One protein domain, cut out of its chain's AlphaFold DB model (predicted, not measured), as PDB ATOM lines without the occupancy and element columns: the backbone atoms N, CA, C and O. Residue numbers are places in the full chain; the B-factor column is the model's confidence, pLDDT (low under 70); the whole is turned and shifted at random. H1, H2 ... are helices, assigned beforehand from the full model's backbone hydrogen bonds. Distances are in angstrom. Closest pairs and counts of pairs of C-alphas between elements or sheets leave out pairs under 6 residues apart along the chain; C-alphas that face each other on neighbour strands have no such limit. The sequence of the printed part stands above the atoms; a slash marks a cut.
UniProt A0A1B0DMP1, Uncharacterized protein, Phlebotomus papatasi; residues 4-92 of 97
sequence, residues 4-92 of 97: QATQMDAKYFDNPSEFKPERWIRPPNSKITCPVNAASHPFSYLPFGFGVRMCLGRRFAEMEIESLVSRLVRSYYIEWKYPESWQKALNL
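This is residues 4 to 92 of the 97 residues of an uncharacterized protein of Phlebotomus papatasi (UniProt A0A1B0DMP1). With little regular structure, the domain is an open U: the long helix H3 makes its base, a lobe made mostly of loops with the short H1 and H2 rises from one end, and a free arm ending in H4 rises from the other. The printed part has 89 residues, 34 of them in four named helices, H1 to H4 in chain order, with no named strand; the class is all helix. It is loose, with a radius of gyration of the C-alphas of 16.8 A and spans of 43 by 33 by 31 A.

H3, residues 58 to 75, is apart from H1, residues 4 to 7, from H2, residues 21 to 24, and from H4, residues 83 to 90. H1, H2 and H4 are apart from each other too. Residues 62 to 92 stand free. Each O i to N i+4 pair in H3 and H4 is within hydrogen-bond range; H1 and H2 are too short for such a pair.

H3 runs 25.6 A from C-alpha 58 at (134.887, 117.399, 147.505) to C-alpha 75 at (120.680, 108.986, 167.100). H4 measures 11.0 A, H2 6.0 A and H1 4.9 A.

The C-alphas farthest apart, of Val 52 and Glu 84, are 46.9 A apart. The links H1 to H2 and H2 to H3 are long. The printed part has no cut. Residues 28 to 40 and 83 to 92 have pLDDT under 70.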
ATOM      1  N   GLN A   4     149.959 111.116 149.596       79.81
ATOM      2  CA  GLN A   4     150.146 110.220 150.735       79.81
ATOM      3  C   GLN A   4     151.569 110.309 151.295       79.81
ATOM      4  O   GLN A   4     151.740 110.296 152.508       79.81
ATOM      5  N   ALA A   5     152.578 110.459 150.430       84.94
ATOM      6  CA  ALA A   5     153.967 110.602 150.861       84.94
ATOM      7  C   ALA A   5     154.148 111.828 151.766       84.94
ATOM      8  O   ALA A   5     154.744 111.714 152.827       84.94
ATOM      9  N   THR A   6     153.568 112.978 151.404       84.56
ATOM     10  CA  THR A   6     153.663 114.198 152.222       84.56
ATOM     11  C   THR A   6     152.804 114.138 153.480       84.56
ATOM     12  O   THR A   6     153.163 114.747 154.479       84.56
ATOM     13  N   GLN A   7     151.679 113.419 153.444       84.00
ATOM     14  CA  GLN A   7     150.812 113.210 154.610       84.00
ATOM     15  C   GLN A   7     151.440 112.279 155.652       84.00
ATOM     16  O   GLN A   7     151.160 112.421 156.838       84.00
ATOM     17  N   MET A   8     152.290 111.352 155.206       87.38
ATOM     18  CA  MET A   8     152.988 110.391 156.059       87.38
ATOM     19  C   MET A   8     154.419 110.812 156.418       87.38
ATOM     20  O   MET A   8     155.135 110.059 157.073       87.38
ATOM     21  N   ASP A   9     154.855 111.994 155.986       86.88
ATOM     22  CA  ASP A   9     156.203 112.494 156.235       86.88
ATOM     23  C   ASP A   9     156.267 113.227 157.582       86.88
ATOM     24  O   ASP A   9     155.574 114.228 157.810       86.88
ATOM     25  N   ALA A  10     157.152 112.741 158.457       87.50
ATOM     26  CA  ALA A  10     157.421 113.312 159.773       87.50
ATOM     27  C   ALA A  10     157.896 114.775 159.710       87.50
ATOM     28  O   ALA A  10     157.745 115.516 160.680       87.50
ATOM     29  N   LYS A  11     158.414 115.221 158.556       84.44
ATOM     30  CA  LYS A  11     158.761 116.626 158.305       84.44
ATOM     31  C   LYS A  11     157.555 117.564 158.413       84.44
ATOM     32  O   LYS A  11     157.716 118.709 158.832       84.44
ATOM     33  N   TYR A  12     156.370 117.111 158.002       80.81
ATOM     34  CA  TYR A  12     155.149 117.927 158.010       80.81
ATOM     35  C   TYR A  12     154.215 117.551 159.161       80.81
ATOM     36  O   TYR A  12     153.560 118.424 159.734       80.81
ATOM     37  N   PHE A  13     154.172 116.268 159.524       83.81
ATOM     38  CA  PHE A  13     153.242 115.733 160.508       83.81
ATOM     39  C   PHE A  13     153.986 114.960 161.587       83.81
ATOM     40  O   PHE A  13     154.472 113.867 161.341       83.81
ATOM     41  N   ASP A  14     154.025 115.496 162.807       84.69
ATOM     42  CA  ASP A  14     154.597 114.776 163.948       84.69
ATOM     43  C   ASP A  14     153.816 113.477 164.207       84.69
ATOM     44  O   ASP A  14     152.588 113.531 164.303       84.69
ATOM     45  N   ASN A  15     154.505 112.337 164.308       86.62
ATOM     46  CA  ASN A  15     153.922 110.995 164.437       86.62
ATOM     47  C   ASN A  15     152.774 110.746 163.429       86.62
ATOM     48  O   ASN A  15     151.604 110.664 163.818       86.62
ATOM     49  N   PRO A  16     153.076 110.678 162.121       85.94
ATOM     50  CA  PRO A  16     152.060 110.664 161.068       85.94
ATOM     51  C   PRO A  16     151.257 109.359 161.001       85.94
ATOM     52  O   PRO A  16     150.121 109.356 160.535       85.94
ATOM     53  N   SER A  17     151.836 108.254 161.476       89.50
ATOM     54  CA  SER A  17     151.186 106.944 161.552       89.50
ATOM     55  C   SER A  17     150.153 106.842 162.676       89.50
ATOM     56  O   SER A  17     149.356 105.906 162.687       89.50
ATOM     57  N   GLU A  18     150.165 107.775 163.628       89.50
ATOM     58  CA  GLU A  18     149.265 107.765 164.777       89.50
ATOM     59  C   GLU A  18     148.005 108.594 164.509       89.50
ATOM     60  O   GLU A  18     148.053 109.726 164.011       89.50
ATOM     61  N   PHE A  19     146.852 108.048 164.899       87.69
ATOM     62  CA  PHE A  19     145.586 108.766 164.842       87.69
ATOM     63  C   PHE A  19     145.518 109.813 165.965       87.69
ATOM     64  O   PHE A  19     145.277 109.477 167.121       87.69
ATOM     65  N   LYS A  20     145.737 111.085 165.608       85.62
ATOM     66  CA  LYS A  20     145.747 112.245 166.522       85.62
ATOM     67  C   LYS A  20     144.730 113.311 166.076       85.62
ATOM     68  O   LYS A  20     145.105 114.195 165.294       85.62
ATOM     69  N   PRO A  21     143.452 113.237 166.502       85.25
ATOM     70  CA  PRO A  21     142.416 114.220 166.150       85.25
ATOM     71  C   PRO A  21     142.773 115.659 166.531       85.25
ATOM     72  O   PRO A  21     142.454 116.598 165.798       85.25
ATOM     73  N   GLU A  22     143.489 115.831 167.643       83.94
ATOM     74  CA  GLU A  22     143.867 117.120 168.231       83.94
ATOM     75  C   GLU A  22     144.715 117.965 167.275       83.94
ATOM     76  O   GLU A  22     144.680 119.194 167.327       83.94
ATOM     77  N   ARG A  23     145.404 117.314 166.330       82.38
ATOM     78  CA  ARG A  23     146.187 117.945 165.259       82.38
ATOM     79  C   ARG A  23     145.386 118.969 164.442       82.38
ATOM     80  O   ARG A  23     145.965 119.895 163.869       82.38
ATOM     81  N   TRP A  24     144.068 118.790 164.368       79.88
ATOM     82  CA  TRP A  24     143.157 119.597 163.554       79.88
ATOM     83  C   TRP A  24     142.357 120.626 164.366       79.88
ATOM     84  O   TRP A  24     141.614 121.418 163.782       79.88
ATOM     85  N   ILE A  25     142.511 120.650 165.693       80.94
ATOM     86  CA  ILE A  25     141.810 121.590 166.574       80.94
ATOM     87  C   ILE A  25     142.531 122.939 166.542       80.94
ATOM     88  O   ILE A  25     143.698 123.037 166.900       80.94
ATOM     89  N   ARG A  26     141.844 124.011 166.132       72.81
ATOM     90  CA  ARG A  26     142.456 125.349 166.069       72.81
ATOM     91  C   ARG A  26     142.577 125.968 167.467       72.81
ATOM     92  O   ARG A  26     141.559 126.060 168.156       72.81
ATOM     93  N   PRO A  27     143.760 126.478 167.864       71.94
ATOM     94  CA  PRO A  27     143.866 127.264 169.081       71.94
ATOM     95  C   PRO A  27     143.082 128.579 168.937       71.94
ATOM     96  O   PRO A  27     143.110 129.190 167.857       71.94
ATOM     97  N   PRO A  28     142.422 129.057 170.007       65.25
ATOM     98  CA  PRO A  28     141.814 130.379 170.006       65.25
ATOM     99  C   PRO A  28     142.896 131.425 169.691       65.25
ATOM    100  O   PRO A  28     143.950 131.440 170.320       65.25
ATOM    101  N   ASN A  29     142.638 132.273 168.689       65.38
ATOM    102  CA  ASN A  29     143.530 133.311 168.133       65.38
ATOM    103  C   ASN A  29     144.588 132.869 167.102       65.38
ATOM    104  O   ASN A  29     145.389 133.698 166.665       65.38
ATOM    105  N   SER A  30     144.577 131.618 166.634       62.81
ATOM    106  CA  SER A  30     145.451 131.209 165.527       62.81
ATOM    107  C   SER A  30     144.870 131.600 164.162       62.81
ATOM    108  O   SER A  30     143.755 131.214 163.813       62.81
ATOM    109  N   LYS A  31     145.646 132.338 163.356       55.75
ATOM    110  CA  LYS A  31     145.324 132.661 161.947       55.75
ATOM    111  C   LYS A  31     145.654 131.518 160.975       55.75
ATOM    112  O   LYS A  31     145.499 131.679 159.767       55.75
ATOM    113  N   ILE A  32     146.150 130.387 161.478       55.28
ATOM    114  CA  ILE A  32     146.635 129.283 160.650       55.28
ATOM    115  C   ILE A  32     145.443 128.423 160.198       55.28
ATOM    116  O   ILE A  32     144.658 127.927 161.006       55.28
ATOM    117  N   THR A  33     145.296 128.261 158.883       52.09
ATOM    118  CA  THR A  33     144.210 127.514 158.219       52.09
ATOM    119  C   THR A  33     144.526 126.030 157.988       52.09
ATOM    120  O   THR A  33     143.640 125.276 157.585       52.09
ATOM    121  N   CYS A  34     145.756 125.610 158.282       52.78
ATOM    122  CA  CYS A  34     146.312 124.265 158.101       52.78
ATOM    123  C   CYS A  34     146.803 123.713 159.464       52.78
ATOM    124  O   CYS A  34     146.900 124.497 160.409       52.78
ATOM    125  N   PRO A  35     147.030 122.393 159.632       54.62
ATOM    126  CA  PRO A  35     147.187 121.785 160.954       54.62
ATOM    127  C   PRO A  35     148.326 122.429 161.746       54.62
ATOM    128  O   PRO A  35     149.309 122.894 161.177       54.62
ATOM    129  N   VAL A  36     148.135 122.462 163.064       52.00
ATOM    130  CA  VAL A  36     148.650 123.415 164.074       52.00
ATOM    131  C   VAL A  36     150.178 123.479 164.232       52.00
ATOM    132  O   VAL A  36     150.688 124.222 165.064       52.00
ATOM    133  N   ASN A  37     150.945 122.805 163.380       51.53
ATOM    134  CA  ASN A  37     152.384 122.995 163.322       51.53
ATOM    135  C   ASN A  37     152.691 124.043 162.249       51.53
ATOM    136  O   ASN A  37     152.456 123.821 161.063       51.53
ATOM    137  N   ALA A  38     153.290 125.166 162.654       49.34
ATOM    138  CA  ALA A  38     153.764 126.238 161.767       49.34
ATOM    139  C   ALA A  38     154.707 125.760 160.630       49.34
ATOM    140  O   ALA A  38     155.014 126.526 159.722       49.34
ATOM    141  N   ALA A  39     155.148 124.497 160.669       52.59
ATOM    142  CA  ALA A  39     155.999 123.834 159.686       52.59
ATOM    143  C   ALA A  39     155.244 123.117 158.539       52.59
ATOM    144  O   ALA A  39     155.878 122.689 157.572       52.59
ATOM    145  N   SER A  40     153.914 122.959 158.603       62.03
ATOM    146  CA  SER A  40     153.179 122.193 157.584       62.03
ATOM    147  C   SER A  40     152.963 123.028 156.316       62.03
ATOM    148  O   SER A  40     152.235 124.019 156.315       62.03
ATOM    149  N   HIS A  41     153.576 122.616 155.205       73.50
ATOM    150  CA  HIS A  41     153.430 123.282 153.907       73.50
ATOM    151  C   HIS A  41     151.953 123.276 153.445       73.50
ATOM    152  O   HIS A  41     151.294 122.250 153.612       73.50
ATOM    153  N   PRO A  42     151.411 124.329 152.800       73.62
ATOM    154  CA  PRO A  42     149.992 124.384 152.403       73.62
ATOM    155  C   PRO A  42     149.513 123.215 151.525       73.62
ATOM    156  O   PRO A  42     148.338 122.863 151.529       73.62
ATOM    157  N   PHE A  43     150.434 122.580 150.797       79.94
ATOM    158  CA  PHE A  43     150.164 121.427 149.931       79.94
ATOM    159  C   PHE A  43     150.497 120.067 150.571       79.94
ATOM    160  O   PHE A  43     150.444 119.046 149.894       79.94
ATOM    161  N   SER A  44     150.844 120.035 151.862       81.94
ATOM    162  CA  SER A  44     151.150 118.792 152.596       81.94
ATOM    163  C   SER A  44     149.908 117.930 152.850       81.94
ATOM    164  O   SER A  44     150.020 116.709 152.941       81.94
ATOM    165  N   TYR A  45     148.718 118.542 152.893       83.31
ATOM    166  CA  TYR A  45     147.442 117.861 153.091       83.31
ATOM    167  C   TYR A  45     146.450 118.185 151.971       83.31
ATOM    168  O   TYR A  45     145.819 119.239 151.965       83.31
ATOM    169  N   LEU A  46     146.296 117.261 151.019       87.44
ATOM    170  CA  LEU A  46     145.414 117.429 149.857       87.44
ATOM    171  C   LEU A  46     144.560 116.177 149.611       87.44
ATOM    172  O   LEU A  46     144.703 115.557 148.557       87.44
ATOM    173  N   PRO A  47     143.692 115.754 150.546       86.88
ATOM    174  CA  PRO A  47     142.934 114.498 150.433       86.88
ATOM    175  C   PRO A  47     142.068 114.422 149.165       86.88
ATOM    176  O   PRO A  47     141.889 113.351 148.596       86.88
ATOM    177  N   PHE A  48     141.608 115.572 148.668       90.50
ATOM    178  CA  PHE A  48     140.804 115.699 147.451       90.50
ATOM    179  C   PHE A  48     141.596 116.239 146.248       90.50
ATOM    180  O   PHE A  48     141.004 116.633 145.245       90.50
ATOM    181  N   GLY A  49     142.928 116.283 146.335       89.12
ATOM    182  CA  GLY A  49     143.786 116.896 145.322       89.12
ATOM    183  C   GLY A  49     143.704 118.427 145.287       89.12
ATOM    184  O   GLY A  49     143.110 119.064 146.157       89.12
ATOM    185  N   PHE A  50     144.335 119.020 144.273       88.00
ATOM    186  CA  PHE A  50     144.393 120.467 144.052       88.00
ATOM    187  C   PHE A  50     144.379 120.792 142.550       88.00
ATOM    188  O   PHE A  50     144.799 119.974 141.729       88.00
ATOM    189  N   GLY A  51     143.912 121.990 142.190       90.44
ATOM    190  CA  GLY A  51     143.878 122.476 140.809       90.44
ATOM    191  C   GLY A  51     142.799 121.813 139.948       90.44
ATOM    192  O   GLY A  51     141.813 121.286 140.454       90.44
ATOM    193  N   VAL A  52     142.994 121.817 138.627       93.75
ATOM    194  CA  VAL A  52     141.982 121.382 137.636       93.75
ATOM    195  C   VAL A  52     141.613 119.894 137.704       93.75
ATOM    196  O   VAL A  52     140.647 119.466 137.082       93.75
ATOM    197  N   ARG A  53     142.385 119.089 138.445       91.81
ATOM    198  CA  ARG A  53     142.145 117.651 138.658       91.81
ATOM    199  C   ARG A  53     141.729 117.331 140.096       91.81
ATOM    200  O   ARG A  53     141.795 116.172 140.497       91.81
ATOM    201  N   MET A  54     141.342 118.334 140.885       92.50
ATOM    202  CA  MET A  54     140.787 118.087 142.213       92.50
ATOM    203  C   MET A  54     139.454 117.335 142.123       92.50
ATOM    204  O   MET A  54     138.742 117.418 141.121       92.50
ATOM    205  N   CYS A  55     139.102 116.613 143.182       94.19
ATOM    206  CA  CYS A  55     137.831 115.912 143.273       94.19
ATOM    207  C   CYS A  55     136.672 116.909 143.146       94.19
ATOM    208  O   CYS A  55     136.476 117.765 144.012       94.19
ATOM    209  N   LEU A  56     135.879 116.758 142.081       96.50
ATOM    210  CA  LEU A  56     134.683 117.564 141.838       96.50
ATOM    211  C   LEU A  56     133.665 117.420 142.982       96.50
ATOM    212  O   LEU A  56     133.000 118.380 143.359       96.50
ATOM    213  N   GLY A  57     133.597 116.226 143.574       96.62
ATOM    214  CA  GLY A  57     132.700 115.892 144.675       96.62
ATOM    215  C   GLY A  57     133.194 116.304 146.061       96.62
ATOM    216  O   GLY A  57     132.554 115.925 147.033       96.62
ATOM    217  N   ARG A  58     134.300 117.053 146.195       94.62
ATOM    218  CA  ARG A  58     134.887 117.399 147.505       94.62
ATOM    219  C   ARG A  58     133.856 117.945 148.497       94.62
ATOM    220  O   ARG A  58     133.723 117.413 149.588       94.62
ATOM    221  N   ARG A  59     133.119 118.989 148.101       95.06
ATOM    222  CA  ARG A  59     132.142 119.655 148.981       95.06
ATOM    223  C   ARG A  59     130.996 118.726 149.369       95.06
ATOM    224  O   ARG A  59     130.517 118.777 150.492       95.06
ATOM    225  N   PHE A  60     130.571 117.883 148.431       97.62
ATOM    226  CA  PHE A  60     129.528 116.897 148.674       97.62
ATOM    227  C   PHE A  60     130.006 115.825 149.658       97.62
ATOM    228  O   PHE A  60     129.317 115.538 150.627       97.62
ATOM    229  N   ALA A  61     131.217 115.298 149.466       96.94
ATOM    230  CA  ALA A  61     131.815 114.318 150.366       96.94
ATOM    231  C   ALA A  61     132.020 114.878 151.783       96.94
ATOM    232  O   ALA A  61     131.676 114.205 152.747       96.94
ATOM    233  N   GLU A  62     132.539 116.104 151.914       94.44
ATOM    234  CA  GLU A  62     132.697 116.781 153.212       94.44
ATOM    235  C   GLU A  62     131.340 116.910 153.931       94.44
ATOM    236  O   GLU A  62     131.204 116.473 155.073       94.44
ATOM    237  N   MET A  63     130.308 117.396 153.233       97.38
ATOM    238  CA  MET A  63     128.956 117.542 153.783       97.38
ATOM    239  C   MET A  63     128.330 116.204 154.202       97.38
ATOM    240  O   MET A  63     127.735 116.110 155.276       97.38
ATOM    241  N   GLU A  64     128.445 115.166 153.372       98.00
ATOM    242  CA  GLU A  64     127.911 113.835 153.682       98.00
ATOM    243  C   GLU A  64     128.608 113.221 154.902       98.00
ATOM    244  O   GLU A  64     127.935 112.680 155.778       98.00
ATOM    245  N   ILE A  65     129.936 113.356 155.015       96.56
ATOM    246  CA  ILE A  65     130.692 112.870 156.180       96.56
ATOM    247  C   ILE A  65     130.227 113.585 157.453       96.56
ATOM    248  O   ILE A  65     129.923 112.925 158.447       96.56
ATOM    249  N   GLU A  66     130.119 114.914 157.434       95.75
ATOM    250  CA  GLU A  66     129.667 115.696 158.592       95.75
ATOM    251  C   GLU A  66     128.220 115.354 158.993       95.75
ATOM    252  O   GLU A  66     127.918 115.131 160.173       95.75
ATOM    253  N   SER A  67     127.322 115.253 158.011       97.75
ATOM    254  CA  SER A  67     125.919 114.882 158.220       97.75
ATOM    255  C   SER A  67     125.792 113.471 158.795       97.75
ATOM    256  O   SER A  67     125.107 113.270 159.801       97.75
ATOM    257  N   LEU A  68     126.506 112.501 158.222       97.44
ATOM    258  CA  LEU A  68     126.511 111.120 158.690       97.44
ATOM    259  C   LEU A  68     127.043 111.021 160.122       97.44
ATOM    260  O   LEU A  68     126.366 110.455 160.977       97.44
ATOM    261  N   VAL A  69     128.211 111.604 160.405       96.19
ATOM    262  CA  VAL A  69     128.826 111.561 161.741       96.19
ATOM    263  C   VAL A  69     127.916 112.223 162.777       96.19
ATOM    264  O   VAL A  69     127.677 111.646 163.838       96.19
ATOM    265  N   SER A  70     127.338 113.388 162.466       97.12
ATOM    266  CA  SER A  70     126.427 114.074 163.390       97.12
ATOM    267  C   SER A  70     125.161 113.263 163.690       97.12
ATOM    268  O   SER A  70     124.718 113.226 164.841       97.12
ATOM    269  N   ARG A  71     124.591 112.579 162.690       97.06
ATOM    270  CA  ARG A  71     123.429 111.694 162.866       97.06
ATOM    271  C   ARG A  71     123.782 110.442 163.656       97.06
ATOM    272  O   ARG A  71     123.023 110.067 164.544       97.06
ATOM    273  N   LEU A  72     124.924 109.824 163.367       97.06
ATOM    274  CA  LEU A  72     125.393 108.635 164.074       97.06
ATOM    275  C   LEU A  72     125.554 108.910 165.572       97.06
ATOM    276  O   LEU A  72     125.003 108.172 166.381       97.06
ATOM    277  N   VAL A  73     126.224 110.007 165.930       95.88
ATOM    278  CA  VAL A  73     126.481 110.374 167.333       95.88
ATOM    279  C   VAL A  73     125.204 110.786 168.079       95.88
ATOM    280  O   VAL A  73     125.099 110.554 169.278       95.88
ATOM    281  N   ARG A  74     124.229 111.412 167.402       96.00
ATOM    282  CA  ARG A  74     122.988 111.889 168.045       96.00
ATOM    283  C   ARG A  74     121.911 110.818 168.176       96.00
ATOM    284  O   ARG A  74     121.153 110.852 169.140       96.00
ATOM    285  N   SER A  75     121.801 109.927 167.193       96.81
ATOM    286  CA  SER A  75     120.680 108.986 167.100       96.81
ATOM    287  C   SER A  75     121.007 107.591 167.619       96.81
ATOM    288  O   SER A  75     120.084 106.824 167.883       96.81
ATOM    289  N   TYR A  76     122.289 107.241 167.748       95.75
ATOM    290  CA  TYR A  76     122.714 105.894 168.117       95.75
ATOM    291  C   TYR A  76     123.722 105.913 169.258       95.75
ATOM    292  O   TYR A  76     124.566 106.798 169.363       95.75
ATOM    293  N   TYR A  77     123.655 104.872 170.084       93.00
ATOM    294  CA  TYR A  77     124.714 104.543 171.022       93.00
ATOM    295  C   TYR A  77     125.680 103.572 170.344       93.00
ATOM    296  O   TYR A  77     125.273 102.506 169.878       93.00
ATOM    297  N   ILE A  78     126.941 103.983 170.221       90.56
ATOM    298  CA  ILE A  78     127.967 103.249 169.482       90.56
ATOM    299  C   ILE A  78     128.953 102.679 170.489       90.56
ATOM    300  O   ILE A  78     129.620 103.426 171.201       90.56
ATOM    301  N   GLU A  79     129.077 101.359 170.497       88.12
ATOM    302  CA  GLU A  79     130.049 100.646 171.317       88.12
ATOM    303  C   GLU A  79     130.913  99.738 170.455       88.12
ATOM    304  O   GLU A  79     130.477  99.161 169.454       88.12
ATOM    305  N   TRP A  80     132.161  99.573 170.880       84.38
ATOM    306  CA  TRP A  80     133.037  98.575 170.301       84.38
ATOM    307  C   TRP A  80     132.773  97.216 170.955       84.38
ATOM    308  O   TRP A  80     133.004  97.032 172.146       84.38
ATOM    309  N   LYS A  81     132.329  96.237 170.162       81.19
ATOM    310  CA  LYS A  81     131.914  94.912 170.654       81.19
ATOM    311  C   LYS A  81     133.047  94.074 171.276       81.19
ATOM    312  O   LYS A  81     132.767  93.138 172.015       81.19
ATOM    313  N   TYR A  82     134.314  94.384 170.989       81.00
ATOM    314  CA  TYR A  82     135.470  93.596 171.444       81.00
ATOM    315  C   TYR A  82     136.491  94.458 172.207       81.00
ATOM    316  O   TYR A  82     137.577  94.716 171.687       81.00
ATOM    317  N   PRO A  83     136.172  94.946 173.417       64.94
ATOM    318  CA  PRO A  83     137.037  95.876 174.153       64.94
ATOM    319  C   PRO A  83     138.418  95.285 174.499       64.94
ATOM    320  O   PRO A  83     139.415  96.005 174.518       64.94
ATOM    321  N   GLU A  84     138.509  93.966 174.692       65.81
ATOM    322  CA  GLU A  84     139.754  93.287 175.074       65.81
ATOM    323  C   GLU A  84     140.815  93.260 173.960       65.81
ATOM    324  O   GLU A  84     142.012  93.222 174.246       65.81
ATOM    325  N   SER A  85     140.418  93.317 172.682       64.94
ATOM    326  CA  SER A  85     141.373  93.272 171.564       64.94
ATOM    327  C   SER A  85     142.168  94.572 171.425       64.94
ATOM    328  O   SER A  85     143.351  94.533 171.087       64.94
ATOM    329  N   TRP A  86     141.556  95.710 171.761       62.62
ATOM    330  CA  TRP A  86     142.226  97.011 171.767       62.62
ATOM    331  C   TRP A  86     143.108  97.201 172.997       62.62
ATOM    332  O   TRP A  86     144.202  97.732 172.867       62.62
ATOM    333  N   GLN A  87     142.696  96.708 174.170       57.31
ATOM    334  CA  GLN A  87     143.559  96.699 175.358       57.31
ATOM    335  C   GLN A  87     144.805  95.844 175.130       57.31
ATOM    336  O   GLN A  87     145.901  96.258 175.481       57.31
ATOM    337  N   LYS A  88     144.670  94.681 174.480       58.50
ATOM    338  CA  LYS A  88     145.823  93.846 174.123       58.50
ATOM    339  C   LYS A  88     146.739  94.544 173.108       58.50
ATOM    340  O   LYS A  88     147.947  94.484 173.276       58.50
ATOM    341  N   ALA A  89     146.183  95.250 172.120       60.97
ATOM    342  CA  ALA A  89     146.954  96.042 171.154       60.97
ATOM    343  C   ALA A  89     147.643  97.275 171.782       60.97
ATOM    344  O   ALA A  89     148.796  97.551 171.464       60.97
ATOM    345  N   LEU A  90     146.975  97.973 172.707       60.09
ATOM    346  CA  LEU A  90     147.529  99.102 173.467       60.09
ATOM    347  C   LEU A  90     148.587  98.655 174.489       60.09
ATOM    348  O   LEU A  90     149.570  99.353 174.695       60.09
ATOM    349  N   ASN A  91     148.427  97.475 175.093       55.59
ATOM    350  CA  ASN A  91     149.396  96.893 176.029       55.59
ATOM    351  C   ASN A  91     150.566  96.171 175.321       55.59
ATOM    352  O   ASN A  91     151.510  95.732 175.977       55.59
ATOM    353  N   LEU A  92     150.527  96.037 173.990       53.03
ATOM    354  CA  LEU A  92     151.623  95.487 173.179       53.03
ATOM    355  C   LEU A  92     152.647  96.557 172.760       53.03
ATOM    356  O   LEU A  92     153.763  96.200 172.398       53.03
TER     357      LEU A  92